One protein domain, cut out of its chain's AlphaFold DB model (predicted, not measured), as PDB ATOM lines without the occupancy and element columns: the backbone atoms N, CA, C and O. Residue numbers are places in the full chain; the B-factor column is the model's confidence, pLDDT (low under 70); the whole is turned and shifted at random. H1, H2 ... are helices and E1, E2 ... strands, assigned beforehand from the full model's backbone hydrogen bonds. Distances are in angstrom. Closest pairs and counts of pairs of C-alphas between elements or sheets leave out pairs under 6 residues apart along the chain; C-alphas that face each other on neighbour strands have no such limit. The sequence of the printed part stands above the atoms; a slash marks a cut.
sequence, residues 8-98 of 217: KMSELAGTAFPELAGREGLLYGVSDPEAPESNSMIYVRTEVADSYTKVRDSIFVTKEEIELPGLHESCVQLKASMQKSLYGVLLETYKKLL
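What this domain is: This is residues 8 to 98 of the 217 residues of an uncharacterized protein of Clostridiaceae bacterium OF09-1 (UniProt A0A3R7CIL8). With little regular structure, this is a small parallel sheet, ordered E1, E2, E3, with the long helix H3 over one face and loops with short H2 beyond the other. The 91 printed residues run H1, E1, H2, E2, E3, H3, mixed in class, with under half in named elements. The whole is compact, radius of gyration of the C-alphas 11.8 A, spanning 31 by 25 by 19 A.

How they stand to each other: E2, residues 59 to 62, has E1, residues 40 to 43, and E3, residues 76 to 79, as parallel neighbours; N 42 and O 59, and N 78 and O 60, are 2.8 A apart, within hydrogen-bond range. H3, residues 83 to 97, is on the sheet, making two layers, helix over strands, at a height of 10.4 A; the C-alphas of Thr 62 and Gln 83 are the closest of E2 and H3, 5.9 A. H1, residues 9 to 12, only just touches residues 90 to 94 of H3, with 3 pairs of C-alphas within 8 A, closest Leu 12 and Thr 93, 6.5 A. E1, H2, residues 50 to 54, and E2 form a strand-helix-strand unit, parallel strands joined through a helix, with a right-handed crossover. Every O i to N i+4 pair is within hydrogen-bond range in H3; H2 has 0 of 1, but 2 of 2 O i to N i+3 pairs, and H1 is too short.

Where its parts are: C-alpha 9 begins H1 at (51.745, -38.816, 22.609); H3, 21.3 A long, ends at C-alpha 97, (46.538, -34.673, 13.755).

The domain as a whole: Links H1 to E1 and E2 to E3 are long. The printed part has no cut, and no printed residue is under 70 in pLDDT.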
ATOM      1  N   LYS A   8      49.304 -40.889  18.958       93.00
ATOM      2  CA  LYS A   8      50.412 -41.158  19.884       93.00
ATOM      3  C   LYS A   8      50.867 -39.876  20.573       93.00
ATOM      4  O   LYS A   8      51.024 -38.842  19.931       93.00
ATOM      5  N   MET A   9      51.191 -39.955  21.863       92.94
ATOM      6  CA  MET A   9      51.745 -38.816  22.609       92.94
ATOM      7  C   MET A   9      52.997 -38.231  21.952       92.94
ATOM      8  O   MET A   9      53.150 -37.014  21.894       92.94
ATOM      9  N   SER A  10      53.877 -39.081  21.424       92.44
ATOM     10  CA  SER A  10      55.097 -38.641  20.744       92.44
ATOM     11  C   SER A  10      54.842 -37.786  19.503       92.44
ATOM     12  O   SER A  10      55.668 -36.929  19.189       92.44
ATOM     13  N   GLU A  11      53.697 -37.942  18.836       91.25
ATOM     14  CA  GLU A  11      53.307 -37.098  17.699       91.25
ATOM     15  C   GLU A  11      52.942 -35.673  18.136       91.25
ATOM     16  O   GLU A  11      53.081 -34.732  17.356       91.25
ATOM     17  N   LEU A  12      52.544 -35.492  19.401       90.69
ATOM     18  CA  LEU A  12      52.250 -34.183  19.982       90.69
ATOM     19  C   LEU A  12      53.498 -33.450  20.475       90.69
ATOM     20  O   LEU A  12      53.405 -32.254  20.718       90.69
ATOM     21  N   ALA A  13      54.648 -34.120  20.622       87.25
ATOM     22  CA  ALA A  13      55.819 -33.545  21.283       87.25
ATOM     23  C   ALA A  13      56.256 -32.202  20.676       87.25
ATOM     24  O   ALA A  13      56.411 -31.210  21.388       87.25
ATOM     25  N   GLY A  14      56.385 -32.143  19.345       81.06
ATOM     26  CA  GLY A  14      56.730 -30.921  18.615       81.06
ATOM     27  C   GLY A  14      57.862 -30.109  19.269       81.06
ATOM     28  O   GLY A  14      58.755 -30.652  19.913       81.06
ATOM     29  N   THR A  15      57.828 -28.785  19.112       77.00
ATOM     30  CA  THR A  15      58.701 -27.872  19.875       77.00
ATOM     31  C   THR A  15      58.079 -27.429  21.198       77.00
ATOM     32  O   THR A  15      58.787 -26.917  22.056       77.00
ATOM     33  N   ALA A  16      56.759 -27.567  21.338       82.25
ATOM     34  CA  ALA A  16      56.000 -27.045  22.472       82.25
ATOM     35  C   ALA A  16      55.930 -28.017  23.663       82.25
ATOM     36  O   ALA A  16      55.661 -27.570  24.772       82.25
ATOM     37  N   PHE A  17      56.171 -29.315  23.443       91.00
ATOM     38  CA  PHE A  17      55.986 -30.382  24.434       91.00
ATOM     39  C   PHE A  17      57.121 -31.427  24.380       91.00
ATOM     40  O   PHE A  17      56.874 -32.613  24.123       91.00
ATOM     41  N   PRO A  18      58.390 -31.032  24.590       88.75
ATOM     42  CA  PRO A  18      59.527 -31.952  24.513       88.75
ATOM     43  C   PRO A  18      59.401 -33.173  25.444       88.75
ATOM     44  O   PRO A  18      59.948 -34.231  25.143       88.75
ATOM     45  N   GLU A  19      58.644 -33.067  26.537       90.50
ATOM     46  CA  GLU A  19      58.377 -34.131  27.514       90.50
ATOM     47  C   GLU A  19      57.590 -35.316  26.937       90.50
ATOM     48  O   GLU A  19      57.622 -36.419  27.494       90.50
ATOM     49  N   LEU A  20      56.878 -35.103  25.827       91.00
ATOM     50  CA  LEU A  20      56.122 -36.151  25.144       91.00
ATOM     51  C   LEU A  20      56.992 -36.946  24.160       91.00
ATOM     52  O   LEU A  20      56.561 -37.988  23.658       91.00
ATOM     53  N   ALA A  21      58.224 -36.504  23.883       88.81
ATOM     54  CA  ALA A  21      59.116 -37.187  22.955       88.81
ATOM     55  C   ALA A  21      59.434 -38.614  23.441       88.81
ATOM     56  O   ALA A  21      59.828 -38.834  24.584       88.81
ATOM     57  N   GLY A  22      59.254 -39.602  22.559       86.31
ATOM     58  CA  GLY A  22      59.498 -41.016  22.873       86.31
ATOM     59  C   GLY A  22      58.424 -41.689  23.736       86.31
ATOM     60  O   GLY A  22      58.597 -42.845  24.119       86.31
ATOM     61  N   ARG A  23      57.310 -41.010  24.041       90.62
ATOM     62  CA  ARG A  23      56.157 -41.624  24.711       90.62
ATOM     63  C   ARG A  23      55.294 -42.387  23.698       90.62
ATOM     64  O   ARG A  23      54.805 -41.811  22.729       90.62
ATOM     65  N   GLU A  24      55.087 -43.680  23.947       89.00
ATOM     66  CA  GLU A  24      54.280 -44.573  23.091       89.00
ATOM     67  C   GLU A  24      52.791 -44.630  23.481       89.00
ATOM     68  O   GLU A  24      52.008 -45.290  22.801       89.00
ATOM     69  N   GLY A  25      52.386 -43.950  24.560       90.19
ATOM     70  CA  GLY A  25      50.990 -43.906  24.998       90.19
ATOM     71  C   GLY A  25      50.068 -43.325  23.920       90.19
ATOM     72  O   GLY A  25      50.432 -42.369  23.229       90.19
ATOM     73  N   LEU A  26      48.875 -43.903  23.779       93.06
ATOM     74  CA  LEU A  26      47.836 -43.417  22.869       93.06
ATOM     75  C   LEU A  26      46.880 -42.480  23.599       93.06
ATOM     76  O   LEU A  26      46.502 -42.738  24.739       93.06
ATOM     77  N   LEU A  27      46.456 -41.428  22.913       93.06
ATOM     78  CA  LEU A  27      45.440 -40.492  23.363       93.06
ATOM     79  C   LEU A  27      44.203 -40.616  22.486       93.06
ATOM     80  O   LEU A  27      44.309 -40.683  21.259       93.06
ATOM     81  N   TYR A  28      43.044 -40.617  23.142       91.69
ATOM     82  CA  TYR A  28      41.745 -40.754  22.499       91.69
ATOM     83  C   TYR A  28      40.877 -39.497  22.560       91.69
ATOM     84  O   TYR A  28      39.890 -39.400  21.829       91.69
ATOM     85  N   GLY A  29      41.227 -38.526  23.404       89.88
ATOM     86  CA  GLY A  29      40.449 -37.306  23.581       89.88
ATOM     87  C   GLY A  29      40.767 -36.592  24.887       89.88
ATOM     88  O   GLY A  29      41.910 -36.597  25.346       89.88
ATOM     89  N   VAL A  30      39.741 -35.991  25.480       90.75
ATOM     90  CA  VAL A  30      39.812 -35.204  26.720       90.75
ATOM     91  C   VAL A  30      38.936 -35.821  27.809       90.75
ATOM     92  O   VAL A  30      38.021 -36.590  27.504       90.75
ATOM     93  N   SER A  31      39.240 -35.533  29.074       90.62
ATOM     94  CA  SER A  31      38.349 -35.867  30.189       90.62
ATOM     95  C   SER A  31      38.428 -34.848  31.324       90.62
ATOM     96  O   SER A  31      39.434 -34.150  31.491       90.62
ATOM     97  N   ASP A  32      37.350 -34.793  32.104       89.44
ATOM     98  CA  ASP A  32      37.202 -33.898  33.247       89.44
ATOM     99  C   ASP A  32      38.157 -34.280  34.393       89.44
ATOM    100  O   ASP A  32      38.283 -35.463  34.730       89.44
ATOM    101  N   PRO A  33      38.794 -33.311  35.076       90.75
ATOM    102  CA  PRO A  33      39.631 -33.595  36.240       90.75
ATOM    103  C   PRO A  33      38.843 -34.185  37.425       90.75
ATOM    104  O   PRO A  33      39.431 -34.859  38.275       90.75
ATOM    105  N   GLU A  34      37.525 -33.982  37.498       89.31
ATOM    106  CA  GLU A  34      36.641 -34.600  38.495       89.31
ATOM    107  C   GLU A  34      36.350 -36.082  38.200       89.31
ATOM    108  O   GLU A  34      36.002 -36.843  39.107       89.31
ATOM    109  N   ALA A  35      36.498 -36.509  36.944       88.81
ATOM    110  CA  ALA A  35      36.274 -37.879  36.499       88.81
ATOM    111  C   ALA A  35      37.329 -38.295  35.455       88.81
ATOM    112  O   ALA A  35      36.979 -38.596  34.312       88.81
ATOM    113  N   PRO A  36      38.622 -38.329  35.833       91.12
ATOM    114  CA  PRO A  36      39.700 -38.470  34.869       91.12
ATOM    115  C   PRO A  36      39.727 -39.885  34.283       91.12
ATOM    116  O   PRO A  36      39.672 -40.886  35.006       91.12
ATOM    117  N   GLU A  37      39.851 -39.968  32.962       92.56
ATOM    118  CA  GLU A  37      39.886 -41.221  32.209       92.56
ATOM    119  C   GLU A  37      41.286 -41.496  31.637       92.56
ATOM    120  O   GLU A  37      42.044 -40.576  31.335       92.56
ATOM    121  N   SER A  38      41.648 -42.775  31.480       94.69
ATOM    122  CA  SER A  38      42.920 -43.160  30.833       94.69
ATOM    123  C   SER A  38      42.921 -42.807  29.352       94.69
ATOM    124  O   SER A  38      41.855 -42.732  28.750       94.69
ATOM    125  N   ASN A  39      44.110 -42.647  28.766       95.12
ATOM    126  CA  ASN A  39      44.285 -42.261  27.367       95.12
ATOM    127  C   ASN A  39      43.684 -40.883  27.032       95.12
ATOM    128  O   ASN A  39      43.200 -40.674  25.920       95.12
ATOM    129  N   SER A  40      43.704 -39.936  27.974       94.00
ATOM    130  CA  SER A  40      43.080 -38.619  27.799       94.00
ATOM    131  C   SER A  40      44.005 -37.444  28.120       94.00
ATOM    132  O   SER A  40      45.024 -37.581  28.799       94.00
ATOM    133  N   MET A  41      43.655 -36.271  27.598       94.56
ATOM    134  CA  MET A  41      44.229 -34.989  28.001       94.56
ATOM    135  C   MET A  41      43.308 -34.350  29.040       94.56
ATOM    136  O   MET A  41      42.114 -34.194  28.798       94.56
ATOM    137  N   ILE A  42      43.861 -33.988  30.193       94.69
ATOM    138  CA  ILE A  42      43.105 -33.516  31.354       94.69
ATOM    139  C   ILE A  42      43.622 -32.135  31.730       94.69
ATOM    140  O   ILE A  42      44.802 -31.961  32.050       94.69
ATOM    141  N   TYR A  43      42.733 -31.148  31.710       94.88
ATOM    142  CA  TYR A  43      43.031 -29.799  32.175       94.88
ATOM    143  C   TYR A  43      42.679 -29.660  33.657       94.88
ATOM    144  O   TYR A  43      41.511 -29.694  34.036       94.88
ATOM    145  N   VAL A  44      43.684 -29.469  34.511       93.62
ATOM    146  CA  VAL A  44      43.493 -29.342  35.960       93.62
ATOM    147  C   VAL A  44      43.545 -27.871  36.347       93.62
ATOM    148  O   VAL A  44      44.591 -27.224  36.282       93.62
ATOM    149  N   ARG A  45      42.416 -27.307  36.782       88.50
ATOM    150  CA  ARG A  45      42.372 -25.903  37.223       88.50
ATOM    151  C   ARG A  45      42.973 -25.696  38.610       88.50
ATOM    152  O   ARG A  45      43.672 -24.707  38.842       88.50
ATOM    153  N   THR A  46      42.616 -26.561  39.549       86.50
ATOM    154  CA  THR A  46      42.972 -26.405  40.966       86.50
ATOM    155  C   THR A  46      43.154 -27.762  41.615       86.50
ATOM    156  O   THR A  46      44.194 -28.008  42.211       86.50
ATOM    157  N   GLU A  47      42.181 -28.653  41.439       87.81
ATOM    158  CA  GLU A  47      42.175 -29.984  42.038       87.81
ATOM    159  C   GLU A  47      41.803 -31.032  40.989       87.81
ATOM    160  O   GLU A  47      41.253 -30.710  39.934       87.81
ATOM    161  N   VAL A  48      42.131 -32.284  41.287       90.75
ATOM    162  CA  VAL A  48      41.817 -33.462  40.479       90.75
ATOM    163  C   VAL A  48      41.332 -34.561  41.422       90.75
ATOM    164  O   VAL A  48      41.825 -34.673  42.545       90.75
ATOM    165  N   ALA A  49      40.363 -35.366  40.994       88.94
ATOM    166  CA  ALA A  49      39.831 -36.448  41.813       88.94
ATOM    167  C   ALA A  49      40.898 -37.512  42.105       88.94
ATOM    168  O   ALA A  49      41.588 -37.941  41.182       88.94
ATOM    169  N   ASP A  50      40.960 -38.025  43.342       89.12
ATOM    170  CA  ASP A  50      41.939 -39.031  43.818       89.12
ATOM    171  C   ASP A  50      42.073 -40.278  42.922       89.12
ATOM    172  O   ASP A  50      43.077 -40.997  42.950       89.12
ATOM    173  N   SER A  51      41.063 -40.544  42.089       89.81
ATOM    174  CA  SER A  51      41.088 -41.575  41.055       89.81
ATOM    175  C   SER A  51      42.165 -41.374  39.981       89.81
ATOM    176  O   SER A  51      42.468 -42.353  39.296       89.81
ATOM    177  N   TYR A  52      42.783 -40.188  39.852       92.06
ATOM    178  CA  TYR A  52      43.874 -39.924  38.893       92.06
ATOM    179  C   TYR A  52      45.048 -40.903  39.063       92.06
ATOM    180  O   TYR A  52      45.586 -41.403  38.083       92.06
ATOM    181  N   THR A  53      45.335 -41.278  40.311       92.38
ATOM    182  CA  THR A  53      45.689 -42.633  40.759       92.38
ATOM    183  C   THR A  53      45.914 -43.733  39.720       92.38
ATOM    184  O   THR A  53      46.979 -44.321  39.513       92.38
ATOM    185  N   LYS A  54      44.776 -44.093  39.137       93.25
ATOM    186  CA  LYS A  54      44.553 -45.297  38.343       93.25
ATOM    187  C   LYS A  54      44.667 -45.009  36.851       93.25
ATOM    188  O   LYS A  54      44.704 -45.953  36.069       93.25
ATOM    189  N   VAL A  55      44.721 -43.733  36.480       94.38
ATOM    190  CA  VAL A  55      44.762 -43.259  35.102       94.38
ATOM    191  C   VAL A  55      46.111 -43.604  34.482       94.38
ATOM    192  O   VAL A  55      47.163 -43.458  35.108       94.38
ATOM    193  N   ARG A  56      46.068 -44.102  33.248       94.56
ATOM    194  CA  ARG A  56      47.232 -44.507  32.455       94.56
ATOM    195  C   ARG A  56      47.278 -43.739  31.147       94.56
ATOM    196  O   ARG A  56      46.264 -43.192  30.714       94.56
ATOM    197  N   ASP A  57      48.472 -43.682  30.566       94.88
ATOM    198  CA  ASP A  57      48.743 -43.090  29.253       94.88
ATOM    199  C   ASP A  57      47.997 -41.765  29.019       94.88
ATOM    200  O   ASP A  57      47.357 -41.579  27.994       94.88
ATOM    201  N   SER A  58      48.052 -40.838  29.980       95.62
ATOM    202  CA  SER A  58      47.318 -39.565  29.917       95.62
ATOM    203  C   SER A  58      48.226 -38.359  30.126       95.62
ATOM    204  O   SER A  58      49.297 -38.468  30.732       95.62
ATOM    205  N   ILE A  59      47.791 -37.201  29.634       96.44
ATOM    206  CA  ILE A  59      48.487 -35.924  29.810       96.44
ATOM    207  C   ILE A  59      47.694 -35.067  30.789       96.44
ATOM    208  O   ILE A  59      46.524 -34.784  30.556       96.44
ATOM    209  N   PHE A  60      48.346 -34.605  31.850       96.56
ATOM    210  CA  PHE A  60      47.774 -33.671  32.814       96.56
ATOM    211  C   PHE A  60      48.387 -32.294  32.595       96.56
ATOM    212  O   PHE A  60      49.598 -32.138  32.731       96.56
ATOM    213  N   VAL A  61      47.567 -31.296  32.274       96.81
ATOM    214  CA  VAL A  61      48.005 -29.901  32.172       96.81
ATOM    215  C   VAL A  61      47.640 -29.178  33.462       96.81
ATOM    216  O   VAL A  61      46.459 -29.052  33.785       96.81
ATOM    217  N   THR A  62      48.649 -28.728  34.209       96.56
ATOM    218  CA  THR A  62      48.483 -28.156  35.554       96.56
ATOM    219  C   THR A  62      49.289 -26.869  35.737       96.56
ATOM    220  O   THR A  62      50.179 -26.538  34.947       96.56
ATOM    221  N   LYS A  63      49.025 -26.156  36.838       95.00
ATOM    222  CA  LYS A  63      49.855 -25.036  37.275       95.00
ATOM    223  C   LYS A  63      51.166 -25.580  37.812       95.00
ATOM    224  O   LYS A  63      51.241 -26.735  38.234       95.00
ATOM    225  N   GLU A  64      52.179 -24.723  37.839       93.94
ATOM    226  CA  GLU A  64      53.504 -25.046  38.378       93.94
ATOM    227  C   GLU A  64      53.451 -25.468  39.851       93.94
ATOM    228  O   GLU A  64      54.212 -26.336  40.265       93.94
ATOM    229  N   GLU A  65      52.511 -24.909  40.617       93.38
ATOM    230  CA  GLU A  65      52.338 -25.184  42.048       93.38
ATOM    231  C   GLU A  65      51.648 -26.530  42.345       93.38
ATOM    232  O   GLU A  65      51.674 -26.994  43.484       93.38
ATOM    233  N   ILE A  66      50.983 -27.136  41.354       92.75
ATOM    234  CA  ILE A  66      50.183 -28.350  41.551       92.75
ATOM    235  C   ILE A  66      51.086 -29.575  41.397       92.75
ATOM    236  O   ILE A  66      51.654 -29.828  40.332       92.75
ATOM    237  N   GLU A  67      51.165 -30.377  42.453       92.00
ATOM    238  CA  GLU A  67      51.845 -31.670  42.450       92.00
ATOM    239  C   GLU A  67      50.830 -32.812  42.411       92.00
ATOM    240  O   GLU A  67      49.810 -32.772  43.100       92.00
ATOM    241  N   LEU A  68      51.129 -33.850  41.628       91.81
ATOM    242  CA  LEU A  68      50.296 -35.047  41.485       91.81
ATOM    243  C   LEU A  68      51.031 -36.276  42.052       91.81
ATOM    244  O   LEU A  68      51.570 -37.087  41.291       91.81
ATOM    245  N   PRO A  69      51.129 -36.416  43.388       91.75
ATOM    246  CA  PRO A  69      51.844 -37.528  44.003       91.75
ATOM    247  C   PRO A  69      51.200 -38.875  43.653       91.75
ATOM    248  O   PRO A  69      50.014 -39.098  43.865       91.75
ATOM    249  N   GLY A  70      52.000 -39.818  43.156       90.62
ATOM    250  CA  GLY A  70      51.487 -41.126  42.735       90.62
ATOM    251  C   GLY A  70      50.890 -41.138  41.326       90.62
ATOM    252  O   GLY A  70      50.256 -42.125  40.951       90.62
ATOM    253  N   LEU A  71      51.121 -40.085  40.532       92.94
ATOM    254  CA  LEU A  71      50.869 -40.117  39.096       92.94
ATOM    255  C   LEU A  71      51.636 -41.280  38.454       92.94
ATOM    256  O   LEU A  71      52.825 -41.484  38.709       92.94
ATOM    257  N   HIS A  72      50.945 -42.051  37.619       94.81
ATOM    258  CA  HIS A  72      51.548 -43.210  36.983       94.81
ATOM    259  C   HIS A  72      52.664 -42.823  35.996       94.81
ATOM    260  O   HIS A  72      52.543 -41.833  35.283       94.81
ATOM    261  N   GLU A  73      53.713 -43.647  35.881       91.69
ATOM    262  CA  GLU A  73      54.893 -43.388  35.028       91.69
ATOM    263  C   GLU A  73      54.579 -43.226  33.532       91.69
ATOM    264  O   GLU A  73      55.328 -42.574  32.802       91.69
ATOM    265  N   SER A  74      53.471 -43.813  33.070       93.50
ATOM    266  CA  SER A  74      52.985 -43.683  31.692       93.50
ATOM    267  C   SER A  74      52.384 -42.310  31.403       93.50
ATOM    268  O   SER A  74      52.245 -41.931  30.246       93.50
ATOM    269  N   CYS A  75      51.956 -41.599  32.444       94.94
ATOM    270  CA  CYS A  75      51.342 -40.292  32.316       94.94
ATOM    271  C   CYS A  75      52.414 -39.205  32.283       94.94
ATOM    272  O   CYS A  75      53.520 -39.365  32.805       94.94
ATOM    273  N   VAL A  76      52.069 -38.076  31.674       95.81
ATOM    274  CA  VAL A  76      52.940 -36.903  31.612       95.81
ATOM    275  C   VAL A  76      52.219 -35.730  32.247       95.81
ATOM    276  O   VAL A  76      51.073 -35.442  31.911       95.81
ATOM    277  N   GLN A  77      52.895 -35.052  33.170       95.56
ATOM    278  CA  GLN A  77      52.415 -33.803  33.740       95.56
ATOM    279  C   GLN A  77      53.116 -32.637  33.043       95.56
ATOM    280  O   GLN A  77      54.333 -32.501  33.132       95.56
ATOM    281  N   LEU A  78      52.341 -31.799  32.367       95.44
ATOM    282  CA  LEU A  78      52.794 -30.562  31.748       95.44
ATOM    283  C   LEU A  78      52.435 -29.394  32.669       95.44
ATOM    284  O   LEU A  78      51.257 -29.131  32.921       95.44
ATOM    285  N   LYS A  79      53.453 -28.703  33.182       94.94
ATOM    286  CA  LYS A  79      53.299 -27.595  34.132       94.94
ATOM    287  C   LYS A  79      53.557 -26.260  33.442       94.94
ATOM    288  O   LYS A  79      54.569 -26.117  32.763       94.94
ATOM    289  N   ALA A  80      52.677 -25.282  33.643       93.06
ATOM    290  CA  ALA A  80      52.912 -23.910  33.191       93.06
ATOM    291  C   ALA A  80      52.147 -22.873  34.019       93.06
ATOM    292  O   ALA A  80      50.996 -23.086  34.404       93.06
ATOM    293  N   SER A  81      52.750 -21.697  34.203       92.19
ATOM    294  CA  SER A  81      52.078 -20.510  34.752       92.19
ATOM    295  C   SER A  81      50.813 -20.131  33.962       92.19
ATOM    296  O   SER A  81      49.760 -19.878  34.555       92.19
ATOM    297  N   MET A  82      50.868 -20.184  32.623       91.81
ATOM    298  CA  MET A  82      49.714 -20.030  31.724       91.81
ATOM    299  C   MET A  82      49.163 -21.380  31.235       91.81
ATOM    300  O   MET A  82      49.030 -21.620  30.034       91.81
ATOM    301  N   GLN A  83      48.810 -22.274  32.162       93.81
ATOM    302  CA  GLN A  83      48.336 -23.631  31.849       93.81
ATOM    303  C   GLN A  83      47.197 -23.708  30.815       93.81
ATOM    304  O   GLN A  83      47.182 -24.620  29.995       93.81
ATOM    305  N   LYS A  84      46.254 -22.750  30.806       92.69
ATOM    306  CA  LYS A  84      45.137 -22.744  29.843       92.69
ATOM    307  C   LYS A  84      45.647 -22.542  28.419       92.69
ATOM    308  O   LYS A  84      45.132 -23.135  27.480       92.69
ATOM    309  N   SER A  85      46.681 -21.726  28.266       93.69
ATOM    310  CA  SER A  85      47.300 -21.451  26.978       93.69
ATOM    311  C   SER A  85      48.100 -22.646  26.482       93.69
ATOM    312  O   SER A  85      47.999 -22.995  25.309       93.69
ATOM    313  N   LEU A  86      48.823 -23.314  27.386       93.88
ATOM    314  CA  LEU A  86      49.507 -24.570  27.083       93.88
ATOM    315  C   LEU A  86      48.507 -25.653  26.647       93.88
ATOM    316  O   LEU A  86      48.713 -26.312  25.630       93.88
ATOM    317  N   TYR A  87      47.391 -25.774  27.370       94.81
ATOM    318  CA  TYR A  87      46.297 -26.677  27.024       94.81
ATOM    319  C   TYR A  87      45.684 -26.338  25.659       94.81
ATOM    320  O   TYR A  87      45.503 -27.228  24.836       94.81
ATOM    321  N   GLY A  88      45.449 -25.059  25.359       93.25
ATOM    322  CA  GLY A  88      44.934 -24.645  24.053       93.25
ATOM    323  C   GLY A  88      45.862 -25.004  22.894       93.25
ATOM    324  O   GLY A  88      45.406 -25.553  21.894       93.25
ATOM    325  N   VAL A  89      47.174 -24.801  23.050       93.56
ATOM    326  CA  VAL A  89      48.170 -25.236  22.053       93.56
ATOM    327  C   VAL A  89      48.185 -26.762  21.901       93.56
ATOM    328  O   VAL A  89      48.318 -27.265  20.782       93.56
ATOM    329  N   LEU A  90      48.016 -27.505  22.999       94.50
ATOM    330  CA  LEU A  90      47.951 -28.967  22.984       94.50
ATOM    331  C   LEU A  90      46.733 -29.442  22.183       94.50
ATOM    332  O   LEU A  90      46.881 -30.246  21.263       94.50
ATOM    333  N   LEU A  91      45.552 -28.885  22.466       92.25
ATOM    334  CA  LEU A  91      44.314 -29.207  21.756       92.25
ATOM    335  C   LEU A  91      44.363 -28.801  20.280       92.25
ATOM    336  O   LEU A  91      43.922 -29.566  19.424       92.25
ATOM    337  N   GLU A  92      44.935 -27.639  19.948       91.00
ATOM    338  CA  GLU A  92      45.141 -27.226  18.553       91.00
ATOM    339  C   GLU A  92      46.035 -28.215  17.800       91.00
ATOM    340  O   GLU A  92      45.786 -28.522  16.632       91.00
ATOM    341  N   THR A  93      47.094 -28.696  18.454       92.25
ATOM    342  CA  THR A  93      48.030 -29.660  17.868       92.25
ATOM    343  C   THR A  93      47.343 -31.005  17.669       92.25
ATOM    344  O   THR A  93      47.378 -31.544  16.566       92.25
ATOM    345  N   TYR A  94      46.624 -31.488  18.684       92.19
ATOM    346  CA  TYR A  94      45.837 -32.717  18.607       92.19
ATOM    347  C   TYR A  94      44.793 -32.660  17.483       92.19
ATOM    348  O   TYR A  94      44.753 -33.545  16.631       92.19
ATOM    349  N   LYS A  95      44.014 -31.573  17.393       89.00
ATOM    350  CA  LYS A  95      42.986 -31.382  16.353       89.00
ATOM    351  C   LYS A  95      43.559 -31.392  14.932       89.00
ATOM    352  O   LYS A  95      42.874 -31.812  14.007       89.00
ATOM    353  N   LYS A  96      44.807 -30.947  14.735       89.75
ATOM    354  CA  LYS A  96      45.485 -30.994  13.423       89.75
ATOM    355  C   LYS A  96      45.904 -32.404  13.012       89.75
ATOM    356  O   LYS A  96      46.024 -32.648  11.813       89.75
ATOM    357  N   LEU A  97      46.154 -33.280  13.984       90.19
ATOM    358  CA  LEU A  97      46.538 -34.673  13.755       90.19
ATOM    359  C   LEU A  97      45.327 -35.596  13.590       90.19
ATOM    360  O   LEU A  97      45.475 -36.692  13.057       90.19
ATOM    361  N   LEU A  98      44.135 -35.158  14.014       87.31
ATOM    362  CA  LEU A  98      42.912 -35.929  13.826       87.31
ATOM    363  C   LEU A  98      42.661 -36.237  12.339       87.31
ATOM    364  O   LEU A  98      42.886 -35.378  11.473       87.31
TER     365      LEU A  98